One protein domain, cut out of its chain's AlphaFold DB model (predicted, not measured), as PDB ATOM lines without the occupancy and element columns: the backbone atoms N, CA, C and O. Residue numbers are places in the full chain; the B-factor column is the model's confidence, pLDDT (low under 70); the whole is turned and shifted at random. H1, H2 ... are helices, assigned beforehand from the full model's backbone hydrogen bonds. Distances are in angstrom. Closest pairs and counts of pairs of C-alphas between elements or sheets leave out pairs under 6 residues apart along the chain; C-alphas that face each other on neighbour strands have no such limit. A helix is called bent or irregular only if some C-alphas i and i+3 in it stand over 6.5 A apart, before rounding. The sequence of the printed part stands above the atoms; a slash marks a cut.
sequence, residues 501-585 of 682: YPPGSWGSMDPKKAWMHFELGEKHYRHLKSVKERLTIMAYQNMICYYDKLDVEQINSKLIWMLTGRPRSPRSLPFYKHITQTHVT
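AT A GLANCE: This is residues 501 to 585 of the 682 residues of the protein "Hypothetical protein" of Adineta steineri (UniProt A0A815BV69). Two helices, H1 and H2, make an open V, with the tight link between them at its point; a long strand of chain with no named element, residues 544 to 571, then leads away to a third, short helix, H3, set off by itself. On the way, residues 549 to 554 stick out as the tip of a loop. The printed part has 85 residues with three named helices, in the order H1, H2, H3, and no named strand. Its class is all helix, though the helices hold 38 of the 85 residues. The whole is loose, with a radius of gyration of the C-alphas of 17.0 A and spans of 41 by 37 by 29 A.

HOW THE PARTS SIT: Begin with H1, residues 511 to 526, the longest helix, which touches no helix. Look from it to H2, residues 531 to 543: the two are close but not clearly touching, and their closest C-alphas, those of Tyr 525 and Arg 534, are 6.1 A apart. They run opposite ways at a steep tilt of 46 degrees. Farther along the chain is H3, residues 572 to 580, which is apart from H1 and from H2. Each O i to N i+4 pair in H2 and H3 is within hydrogen-bond range; in H1, 11 of 12 are.

IN THESE COORDINATES: Find C-alpha 511 at (205.645, 195.031, 209.768); from there H1 runs 21.0 A to C-alpha 526. It is irregular, but only just: C-alphas 523 and 526 are 7.0 A apart. H2 runs 17.8 A from C-alpha 531 at (230.336, 191.798, 224.450). H3 spans 12.3 A and ends at C-alpha 580, (209.540, 189.277, 232.821).

THE WHOLE: The C-alphas farthest apart, those of Asp 551 and Thr 585, are 50.2 A apart. The printed part has no cut. The link from H2 to H3 is long, with 28 residues. Mean pLDDT of the printed part is 73.0; it is under 70 in residues 523 to 525 and 539 to 560.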
ATOM      1  N   TYR A 501     207.378 190.416 206.928       90.06
ATOM      2  CA  TYR A 501     208.118 190.435 208.187       90.06
ATOM      3  C   TYR A 501     209.580 190.025 207.975       90.06
ATOM      4  O   TYR A 501     209.842 189.194 207.103       90.06
ATOM      5  N   PRO A 502     210.522 190.574 208.766       89.25
ATOM      6  CA  PRO A 502     211.898 190.092 208.787       89.25
ATOM      7  C   PRO A 502     211.975 188.664 209.348       89.25
ATOM      8  O   PRO A 502     211.035 188.212 210.008       89.25
ATOM      9  N   PRO A 503     213.086 187.937 209.127       88.38
ATOM     10  CA  PRO A 503     213.251 186.594 209.674       88.38
ATOM     11  C   PRO A 503     213.138 186.615 211.209       88.38
ATOM     12  O   PRO A 503     213.713 187.480 211.871       88.38
ATOM     13  N   GLY A 504     212.359 185.686 211.770       83.88
ATOM     14  CA  GLY A 504     212.086 185.576 213.209       83.88
ATOM     15  C   GLY A 504     210.593 185.595 213.564       83.88
ATOM     16  O   GLY A 504     209.733 185.770 212.703       83.88
ATOM     17  N   SER A 505     210.283 185.406 214.850       86.38
ATOM     18  CA  SER A 505     208.917 185.513 215.378       86.38
ATOM     19  C   SER A 505     208.666 186.930 215.893       86.38
ATOM     20  O   SER A 505     209.213 187.330 216.919       86.38
ATOM     21  N   TRP A 506     207.849 187.698 215.170       81.69
ATOM     22  CA  TRP A 506     207.569 189.116 215.463       81.69
ATOM     23  C   TRP A 506     206.165 189.359 216.044       81.69
ATOM     24  O   TRP A 506     205.764 190.507 216.252       81.69
ATOM     25  N   GLY A 507     205.416 188.288 216.331       84.12
ATOM     26  CA  GLY A 507     204.078 188.349 216.928       84.12
ATOM     27  C   GLY A 507     203.119 189.283 216.177       84.12
ATOM     28  O   GLY A 507     203.032 189.249 214.953       84.12
ATOM     29  N   SER A 508     202.411 190.143 216.918       84.25
ATOM     30  CA  SER A 508     201.482 191.153 216.374       84.25
ATOM     31  C   SER A 508     202.152 192.508 216.076       84.25
ATOM     32  O   SER A 508     201.465 193.530 215.968       84.25
ATOM     33  N   MET A 509     203.485 192.570 216.000       77.69
ATOM     34  CA  MET A 509     204.186 193.829 215.748       77.69
ATOM     35  C   MET A 509     203.871 194.361 214.341       77.69
ATOM     36  O   MET A 509     203.648 193.599 213.401       77.69
ATOM     37  N   ASP A 510     203.844 195.685 214.186       87.06
ATOM     38  CA  ASP A 510     203.679 196.320 212.875       87.06
ATOM     39  C   ASP A 510     204.866 195.942 211.961       87.06
ATOM     40  O   ASP A 510     206.013 196.185 212.359       87.06
ATOM     41  N   PRO A 511     204.623 195.382 210.757       85.88
ATOM     42  CA  PRO A 511     205.645 195.031 209.768       85.88
ATOM     43  C   PRO A 511     206.773 196.052 209.617       85.88
ATOM     44  O   PRO A 511     207.950 195.698 209.627       85.88
ATOM     45  N   LYS A 512     206.428 197.344 209.534       81.56
ATOM     46  CA  LYS A 512     207.417 198.417 209.352       81.56
ATOM     47  C   LYS A 512     208.324 198.571 210.570       81.56
ATOM     48  O   LYS A 512     209.528 198.761 210.427       81.56
ATOM     49  N   LYS A 513     207.758 198.463 211.775       75.88
ATOM     50  CA  LYS A 513     208.520 198.536 213.029       75.88
ATOM     51  C   LYS A 513     209.397 197.306 213.216       75.88
ATOM     52  O   LYS A 513     210.540 197.459 213.629       75.88
ATOM     53  N   ALA A 514     208.888 196.121 212.878       82.56
ATOM     54  CA  ALA A 514     209.656 194.880 212.923       82.56
ATOM     55  C   ALA A 514     210.905 194.977 212.031       82.56
ATOM     56  O   ALA A 514     212.013 194.734 212.499       82.56
ATOM     57  N   TRP A 515     210.745 195.441 210.786       83.81
ATOM     58  CA  TRP A 515     211.870 195.689 209.879       83.81
ATOM     59  C   TRP A 515     212.846 196.742 210.407       83.81
ATOM     60  O   TRP A 515     214.048 196.503 210.358       83.81
ATOM     61  N   MET A 516     212.372 197.848 210.989       79.69
ATOM     62  CA  MET A 516     213.277 198.824 211.613       79.69
ATOM     63  C   MET A 516     214.092 198.220 212.762       79.69
ATOM     64  O   MET A 516     215.289 198.469 212.856       79.69
ATOM     65  N   HIS A 517     213.468 197.421 213.632       75.06
ATOM     66  CA  HIS A 517     214.171 196.758 214.734       75.06
ATOM     67  C   HIS A 517     215.182 195.723 214.234       75.06
ATOM     68  O   HIS A 517     216.292 195.653 214.759       75.06
ATOM     69  N   PHE A 518     214.818 194.955 213.208       83.25
ATOM     70  CA  PHE A 518     215.705 193.982 212.582       83.25
ATOM     71  C   PHE A 518     216.912 194.654 211.916       83.25
ATOM     72  O   PHE A 518     218.049 194.281 212.190       83.25
ATOM     73  N   GLU A 519     216.682 195.691 211.108       80.06
ATOM     74  CA  GLU A 519     217.748 196.452 210.451       80.06
ATOM     75  C   GLU A 519     218.658 197.154 211.465       80.06
ATOM     76  O   GLU A 519     219.867 197.209 211.263       80.06
ATOM     77  N   LEU A 520     218.104 197.660 212.570       71.31
ATOM     78  CA  LEU A 520     218.888 198.248 213.657       71.31
ATOM     79  C   LEU A 520     219.763 197.185 214.338       71.31
ATOM     80  O   LEU A 520     220.916 197.458 214.656       71.31
ATOM     81  N   GLY A 521     219.260 195.958 214.492       71.62
ATOM     82  CA  GLY A 521     220.038 194.850 215.039       71.62
ATOM     83  C   GLY A 521     221.160 194.354 214.125       71.62
ATOM     84  O   GLY A 521     222.279 194.126 214.589       71.62
ATOM     85  N   GLU A 522     220.883 194.245 212.827       74.94
ATOM     86  CA  GLU A 522     221.877 193.948 211.787       74.94
ATOM     87  C   GLU A 522     222.971 195.016 211.743       74.94
ATOM     88  O   GLU A 522     224.158 194.724 211.908       74.94
ATOM     89  N   LYS A 523     222.561 196.281 211.599       66.44
ATOM     90  CA  LYS A 523     223.479 197.409 211.439       66.44
ATOM     91  C   LYS A 523     224.307 197.686 212.675       66.44
ATOM     92  O   LYS A 523     225.430 198.134 212.504       66.44
ATOM     93  N   HIS A 524     223.787 197.461 213.885       65.19
ATOM     94  CA  HIS A 524     224.457 197.902 215.112       65.19
ATOM     95  C   HIS A 524     225.014 196.784 215.994       65.19
ATOM     96  O   HIS A 524     225.985 197.048 216.687       65.19
ATOM     97  N   TYR A 525     224.469 195.560 215.993       69.12
ATOM     98  CA  TYR A 525     224.881 194.541 216.976       69.12
ATOM     99  C   TYR A 525     225.610 193.339 216.378       69.12
ATOM    100  O   TYR A 525     226.537 192.823 217.004       69.12
ATOM    101  N   ARG A 526     225.211 192.870 215.187       71.69
ATOM    102  CA  ARG A 526     225.747 191.620 214.611       71.69
ATOM    103  C   ARG A 526     227.207 191.722 214.166       71.69
ATOM    104  O   ARG A 526     227.935 190.744 214.289       71.69
ATOM    105  N   HIS A 527     227.649 192.896 213.717       79.25
ATOM    106  CA  HIS A 527     229.031 193.118 213.276       79.25
ATOM    107  C   HIS A 527     230.024 193.336 214.437       79.25
ATOM    108  O   HIS A 527     231.235 193.253 214.231       79.25
ATOM    109  N   LEU A 528     229.534 193.582 215.660       79.00
ATOM    110  CA  LEU A 528     230.369 193.782 216.847       79.00
ATOM    111  C   LEU A 528     230.826 192.438 217.413       79.00
ATOM    112  O   LEU A 528     229.995 191.585 217.746       79.00
ATOM    113  N   LYS A 529     232.138 192.257 217.574       80.81
ATOM    114  CA  LYS A 529     232.724 190.998 218.067       80.81
ATOM    115  C   LYS A 529     232.775 190.932 219.597       80.81
ATOM    116  O   LYS A 529     232.646 189.846 220.151       80.81
ATOM    117  N   SER A 530     232.915 192.071 220.285       89.56
ATOM    118  CA  SER A 530     233.055 192.115 221.745       89.56
ATOM    119  C   SER A 530     231.724 192.335 222.469       89.56
ATOM    120  O   SER A 530     230.924 193.197 222.101       89.56
ATOM    121  N   VAL A 531     231.502 191.602 223.566       85.25
ATOM    122  CA  VAL A 531     230.336 191.798 224.450       85.25
ATOM    123  C   VAL A 531     230.345 193.201 225.057       85.25
ATOM    124  O   VAL A 531     229.292 193.823 225.178       85.25
ATOM    125  N   LYS A 532     231.534 193.736 225.368       84.44
ATOM    126  CA  LYS A 532     231.690 195.088 225.915       84.44
ATOM    127  C   LYS A 532     231.166 196.143 224.940       84.44
ATOM    128  O   LYS A 532     230.389 196.992 225.352       84.44
ATOM    129  N   GLU A 533     231.517 196.041 223.658       81.56
ATOM    130  CA  GLU A 533     231.070 196.967 222.603       81.56
ATOM    131  C   GLU A 533     229.550 196.923 222.409       81.56
ATOM    132  O   GLU A 533     228.889 197.960 222.299       81.56
ATOM    133  N   ARG A 534     228.973 195.715 222.434       79.06
ATOM    134  CA  ARG A 534     227.518 195.526 222.358       79.06
ATOM    135  C   ARG A 534     226.818 196.179 223.547       79.06
ATOM    136  O   ARG A 534     225.870 196.935 223.349       79.06
ATOM    137  N   LEU A 535     227.310 195.942 224.766       80.12
ATOM    138  CA  LEU A 535     226.759 196.542 225.982       80.12
ATOM    139  C   LEU A 535     226.907 198.063 225.986       80.12
ATOM    140  O   LEU A 535     225.961 198.742 226.366       80.12
ATOM    141  N   THR A 536     228.033 198.612 225.520       78.94
ATOM    142  CA  THR A 536     228.214 200.067 225.434       78.94
ATOM    143  C   THR A 536     227.252 200.701 224.443       78.94
ATOM    144  O   THR A 536     226.692 201.741 224.754       78.94
ATOM    145  N   ILE A 537     226.991 200.076 223.291       73.06
ATOM    146  CA  ILE A 537     226.058 200.622 222.294       73.06
ATOM    147  C   ILE A 537     224.609 200.492 222.765       73.06
ATOM    148  O   ILE A 537     223.842 201.444 222.636       73.06
ATOM    149  N   MET A 538     224.242 199.364 223.381       70.38
ATOM    150  CA  MET A 538     222.924 199.198 223.998       70.38
ATOM    151  C   MET A 538     222.710 200.192 225.149       70.38
ATOM    152  O   MET A 538     221.661 200.827 225.229       70.38
ATOM    153  N   ALA A 539     223.714 200.380 226.010       67.19
ATOM    154  CA  ALA A 539     223.676 201.361 227.087       67.19
ATOM    155  C   ALA A 539     223.632 202.799 226.551       67.19
ATOM    156  O   ALA A 539     222.858 203.596 227.064       67.19
ATOM    157  N   TYR A 540     224.389 203.120 225.496       64.81
ATOM    158  CA  TYR A 540     224.420 204.443 224.866       64.81
ATOM    159  C   TYR A 540     223.100 204.778 224.156       64.81
ATOM    160  O   TYR A 540     222.584 205.877 224.322       64.81
ATOM    161  N   GLN A 541     222.472 203.823 223.459       61.91
ATOM    162  CA  GLN A 541     221.113 203.986 222.916       61.91
ATOM    163  C   GLN A 541     220.062 204.186 224.013       61.91
ATOM    164  O   GLN A 541     219.142 204.987 223.843       61.91
ATOM    165  N   ASN A 542     220.215 203.502 225.150       54.91
ATOM    166  CA  ASN A 542     219.375 203.733 226.324       54.91
ATOM    167  C   ASN A 542     219.670 205.102 226.981       54.91
ATOM    168  O   ASN A 542     218.746 205.737 227.479       54.91
ATOM    169  N   MET A 543     220.919 205.591 226.945       49.53
ATOM    170  CA  MET A 543     221.351 206.880 227.516       49.53
ATOM    171  C   MET A 543     221.024 208.106 226.654       49.53
ATOM    172  O   MET A 543     220.780 209.170 227.214       49.53
ATOM    173  N   ILE A 544     220.959 207.987 225.321       48.28
ATOM    174  CA  ILE A 544     220.459 209.055 224.427       48.28
ATOM    175  C   ILE A 544     218.998 209.410 224.766       48.28
ATOM    176  O   ILE A 544     218.545 210.517 224.502       48.28
ATOM    177  N   CYS A 545     218.266 208.514 225.433       45.00
ATOM    178  CA  CYS A 545     216.951 208.824 225.989       45.00
ATOM    179  C   CYS A 545     217.001 209.647 227.297       45.00
ATOM    180  O   CYS A 545     215.938 210.009 227.793       45.00
ATOM    181  N   TYR A 546     218.184 209.918 227.865       38.50
ATOM    182  CA  TYR A 546     218.352 210.452 229.224       38.50
ATOM    183  C   TYR A 546     219.190 211.742 229.335       38.50
ATOM    184  O   TYR A 546     219.034 212.455 230.324       38.50
ATOM    185  N   TYR A 547     220.042 212.088 228.359       37.00
ATOM    186  CA  TYR A 547     220.877 213.301 228.427       37.00
ATOM    187  C   TYR A 547     220.575 214.306 227.310       37.00
ATOM    188  O   TYR A 547     221.130 214.236 226.216       37.00
ATOM    189  N   ASP A 548     219.732 215.282 227.650       33.97
ATOM    190  CA  ASP A 548     219.639 216.580 226.983       33.97
ATOM    191  C   ASP A 548     220.827 217.452 227.402       33.97
ATOM    192  O   ASP A 548     220.980 217.790 228.577       33.97
ATOM    193  N   LYS A 549     221.653 217.807 226.419       37.72
ATOM    194  CA  LYS A 549     222.352 219.092 226.247       37.72
ATOM    195  C   LYS A 549     223.144 218.971 224.951       37.72
ATOM    196  O   LYS A 549     224.340 218.731 225.005       37.72
ATOM    197  N   LEU A 550     222.455 219.034 223.815       37.88
ATOM    198  CA  LEU A 550     222.961 219.467 222.506       37.88
ATOM    199  C   LEU A 550     221.772 219.435 221.531       37.88
ATOM    200  O   LEU A 550     221.116 218.410 221.368       37.88
ATOM    201  N   ASP A 551     221.477 220.592 220.951       40.19
ATOM    202  CA  ASP A 551     220.283 220.922 220.172       40.19
ATOM    203  C   ASP A 551     220.001 219.971 218.996       40.19
ATOM    204  O   ASP A 551     220.517 220.150 217.892       40.19
ATOM    205  N   VAL A 552     219.107 218.997 219.194       39.16
ATOM    206  CA  VAL A 552     218.434 218.292 218.095       39.16
ATOM    207  C   VAL A 552     216.960 218.120 218.445       39.16
ATOM    208  O   VAL A 552     216.568 217.252 219.226       39.16
ATOM    209  N   GLU A 553     216.118 218.965 217.854       39.62
ATOM    210  CA  GLU A 553     214.665 218.827 217.903       39.62
ATOM    211  C   GLU A 553     214.264 217.431 217.381       39.62
ATOM    212  O   GLU A 553     214.475 217.123 216.211       39.62
ATOM    213  N   GLN A 554     213.629 216.624 218.244       44.81
ATOM    214  CA  GLN A 554     213.112 215.254 218.024       44.81
ATOM    215  C   GLN A 554     214.017 214.085 218.448       44.81
ATOM    216  O   GLN A 554     214.212 213.125 217.703       44.81
ATOM    217  N   ILE A 555     214.440 214.066 219.712       38.19
ATOM    218  CA  ILE A 555     214.778 212.803 220.376       38.19
ATOM    219  C   ILE A 555     213.511 212.282 221.062       38.19
ATOM    220  O   ILE A 555     213.020 212.852 222.032       38.19
ATOM    221  N   ASN A 556     212.944 211.191 220.540       43.66
ATOM    222  CA  ASN A 556     211.911 210.420 221.235       43.66
ATOM    223  C   ASN A 556     212.548 209.732 222.457       43.66
ATOM    224  O   ASN A 556     212.904 208.554 222.375       43.66
ATOM    225  N   SER A 557     212.712 210.446 223.574       50.09
ATOM    226  CA  SER A 557     213.098 209.838 224.847       50.09
ATOM    227  C   SER A 557     212.017 208.832 225.252       50.09
ATOM    228  O   SER A 557     210.865 209.166 225.536       50.09
ATOM    229  N   LYS A 558     212.347 207.541 225.192       54.62
ATOM    230  CA  LYS A 558     211.433 206.491 225.645       54.62
ATOM    231  C   LYS A 558     211.528 206.424 227.165       54.62
ATOM    232  O   LYS A 558     212.579 206.088 227.695       54.62
ATOM    233  N   LEU A 559     210.431 206.729 227.853       61.09
ATOM    234  CA  LEU A 559     210.289 206.498 229.293       61.09
ATOM    235  C   LEU A 559     210.585 205.022 229.612       61.09
ATOM    236  O   LEU A 559     209.940 204.127 229.062       61.09
ATOM    237  N   ILE A 560     211.551 204.779 230.500       68.75
ATOM    238  CA  ILE A 560     211.892 203.445 231.006       68.75
ATOM    239  C   ILE A 560     211.305 203.303 232.411       68.75
ATOM    240  O   ILE A 560     211.466 204.180 233.258       68.75
ATOM    241  N   TRP A 561     210.627 202.186 232.672       76.62
ATOM    242  CA  TRP A 561     210.103 201.871 233.998       76.62
ATOM    243  C   TRP A 561     211.219 201.354 234.911       76.62
ATOM    244  O   TRP A 561     211.871 200.361 234.588       76.62
ATOM    245  N   MET A 562     211.411 201.987 236.072       80.25
ATOM    246  CA  MET A 562     212.315 201.480 237.110       80.25
ATOM    247  C   MET A 562     211.622 200.381 237.921       80.25
ATOM    248  O   MET A 562     210.740 200.656 238.735       80.25
ATOM    249  N   LEU A 563     212.028 199.131 237.703       81.00
ATOM    250  CA  LEU A 563     211.576 197.982 238.489       81.00
ATOM    251  C   LEU A 563     212.514 197.783 239.680       81.00
ATOM    252  O   LEU A 563     213.718 197.612 239.508       81.00
ATOM    253  N   THR A 564     211.972 197.815 240.895       82.50
ATOM    254  CA  THR A 564     212.743 197.639 242.128       82.50
ATOM    255  C   THR A 564     212.653 196.194 242.609       82.50
ATOM    256  O   THR A 564     211.576 195.613 242.657       82.50
ATOM    257  N   GLY A 565     213.772 195.597 243.032       79.25
ATOM    258  CA  GLY A 565     213.775 194.214 243.539       79.25
ATOM    259  C   GLY A 565     212.981 194.010 244.841       79.25
ATOM    260  O   GLY A 565     212.645 192.885 245.190       79.25
ATOM    261  N   ARG A 566     212.663 195.095 245.560       77.38
ATOM    262  CA  ARG A 566     211.847 195.099 246.785       77.38
ATOM    263  C   ARG A 566     210.705 196.115 246.652       77.38
ATOM    264  O   ARG A 566     210.798 197.217 247.200       77.38
ATOM    265  N   PRO A 567     209.651 195.796 245.886       79.12
ATOM    266  CA  PRO A 567     208.527 196.705 245.706       79.12
ATOM    267  C   PRO A 567     207.732 196.838 247.013       79.12
ATOM    268  O   PRO A 567     207.362 195.842 247.628       79.12
ATOM    269  N   ARG A 568     207.427 198.076 247.426       75.56
ATOM    270  CA  ARG A 568     206.549 198.362 248.582       75.56
ATOM    271  C   ARG A 568     205.057 198.209 248.260       75.56
ATOM    272  O   ARG A 568     204.225 198.302 249.155       75.56
ATOM    273  N   SER A 569     204.710 198.025 246.988       79.62
ATOM    274  CA  SER A 569     203.325 197.915 246.539       79.62
ATOM    275  C   SER A 569     202.757 196.509 246.780       79.62
ATOM    276  O   SER A 569     203.432 195.511 246.495       79.62
ATOM    277  N   PRO A 570     201.504 196.398 247.260       80.94
ATOM    278  CA  PRO A 570     200.839 195.108 247.394       80.94
ATOM    279  C   PRO A 570     200.622 194.471 246.014       80.94
ATOM    280  O   PRO A 570     200.377 195.170 245.031       80.94
ATOM    281  N   ARG A 571     200.678 193.133 245.940       81.38
ATOM    282  CA  ARG A 571     200.449 192.349 244.704       81.38
ATOM    283  C   ARG A 571     201.370 192.726 243.530       81.38
ATOM    284  O   ARG A 571     200.970 192.663 242.371       81.38
ATOM    285  N   SER A 572     202.621 193.067 243.817       87.06
ATOM    286  CA  SER A 572     203.651 193.322 242.804       87.06
ATOM    287  C   SER A 572     204.075 192.058 242.043       87.06
ATOM    288  O   SER A 572     204.336 192.130 240.848       87.06
ATOM    289  N   LEU A 573     204.073 190.879 242.674       86.75
ATOM    290  CA  LEU A 573     204.545 189.635 242.050       86.75
ATOM    291  C   LEU A 573     203.838 189.288 240.713       86.75
ATOM    292  O   LEU A 573     204.549 189.057 239.737       86.75
ATOM    293  N   PRO A 574     202.491 189.297 240.590       89.94
ATOM    294  CA  PRO A 574     201.816 189.076 239.304       89.94
ATOM    295  C   PRO A 574     202.235 190.050 238.194       89.94
ATOM    296  O   PRO A 574     202.368 189.653 237.039       89.94
ATOM    297  N   PHE A 575     202.475 191.318 238.541       88.06
ATOM    298  CA  PHE A 575     202.940 192.331 237.593       88.06
ATOM    299  C   PHE A 575     204.357 192.025 237.096       88.06
ATOM    300  O   PHE A 575     204.621 192.108 235.898       88.06
ATOM    301  N   TYR A 576     205.245 191.593 237.995       89.75
ATOM    302  CA  TYR A 576     206.605 191.194 237.633       89.75
ATOM    303  C   TYR A 576     206.577 189.941 236.751       89.75
ATOM    304  O   TYR A 576     207.191 189.980 235.690       89.75
ATOM    305  N   LYS A 577     205.773 188.914 237.089       90.19
ATOM    306  CA  LYS A 577     205.569 187.710 236.249       90.19
ATOM    307  C   LYS A 577     205.199 188.072 234.809       90.19
ATOM    308  O   LYS A 577     205.767 187.530 233.867       90.19
ATOM    309  N   HIS A 578     204.276 189.020 234.640       89.25
ATOM    310  CA  HIS A 578     203.845 189.481 233.323       89.25
ATOM    311  C   HIS A 578     204.952 190.230 232.565       89.25
ATOM    312  O   HIS A 578     205.139 190.006 231.372       89.25
ATOM    313  N   ILE A 579     205.695 191.124 233.224       87.12
ATOM    314  CA  ILE A 579     206.752 191.893 232.550       87.12
ATOM    315  C   ILE A 579     207.926 191.005 232.155       87.12
ATOM    316  O   ILE A 579     208.405 191.094 231.027       87.12
ATOM    317  N   THR A 580     208.392 190.156 233.070       88.31
ATOM    318  CA  THR A 580     209.540 189.277 232.821       88.31
ATOM    319  C   THR A 580     209.165 188.027 232.036       88.31
ATOM    320  O   THR A 580     210.057 187.272 231.669       88.31
ATOM    321  N   GLN A 581     207.869 187.803 231.781       88.38
ATOM    322  CA  GLN A 581     207.339 186.589 231.151       88.38
ATOM    323  C   GLN A 581     207.797 185.323 231.893       88.38
ATOM    324  O   GLN A 581     208.190 184.329 231.287       88.38
ATOM    325  N   THR A 582     207.786 185.374 233.229       89.69
ATOM    326  CA  THR A 582     208.239 184.275 234.090       89.69
ATOM    327  C   THR A 582     207.067 183.524 234.701       89.69
ATOM    328  O   THR A 582     206.058 184.103 235.111       89.69
ATOM    329  N   HIS A 583     207.238 182.209 234.816       89.62
ATOM    330  CA  HIS A 583     206.342 181.338 235.560       89.62
ATOM    331  C   HIS A 583     206.983 181.005 236.910       89.62
ATOM    332  O   HIS A 583     208.128 180.567 236.955       89.62
ATOM    333  N   VAL A 584     206.257 181.223 238.007       88.88
ATOM    334  CA  VAL A 584     206.730 180.888 239.363       88.88
ATOM    335  C   VAL A 584     206.027 179.614 239.796       88.88
ATOM    336  O   VAL A 584     204.798 179.565 239.743       88.88
ATOM    337  N   THR A 585     206.815 178.620 240.187       89.00
ATOM    338  CA  THR A 585     206.376 177.373 240.813       89.00
ATOM    339  C   THR A 585     206.593 177.461 242.320       89.00
ATOM    340  O   THR A 585     207.563 178.079 242.758       89.00
TER     341      THR A 585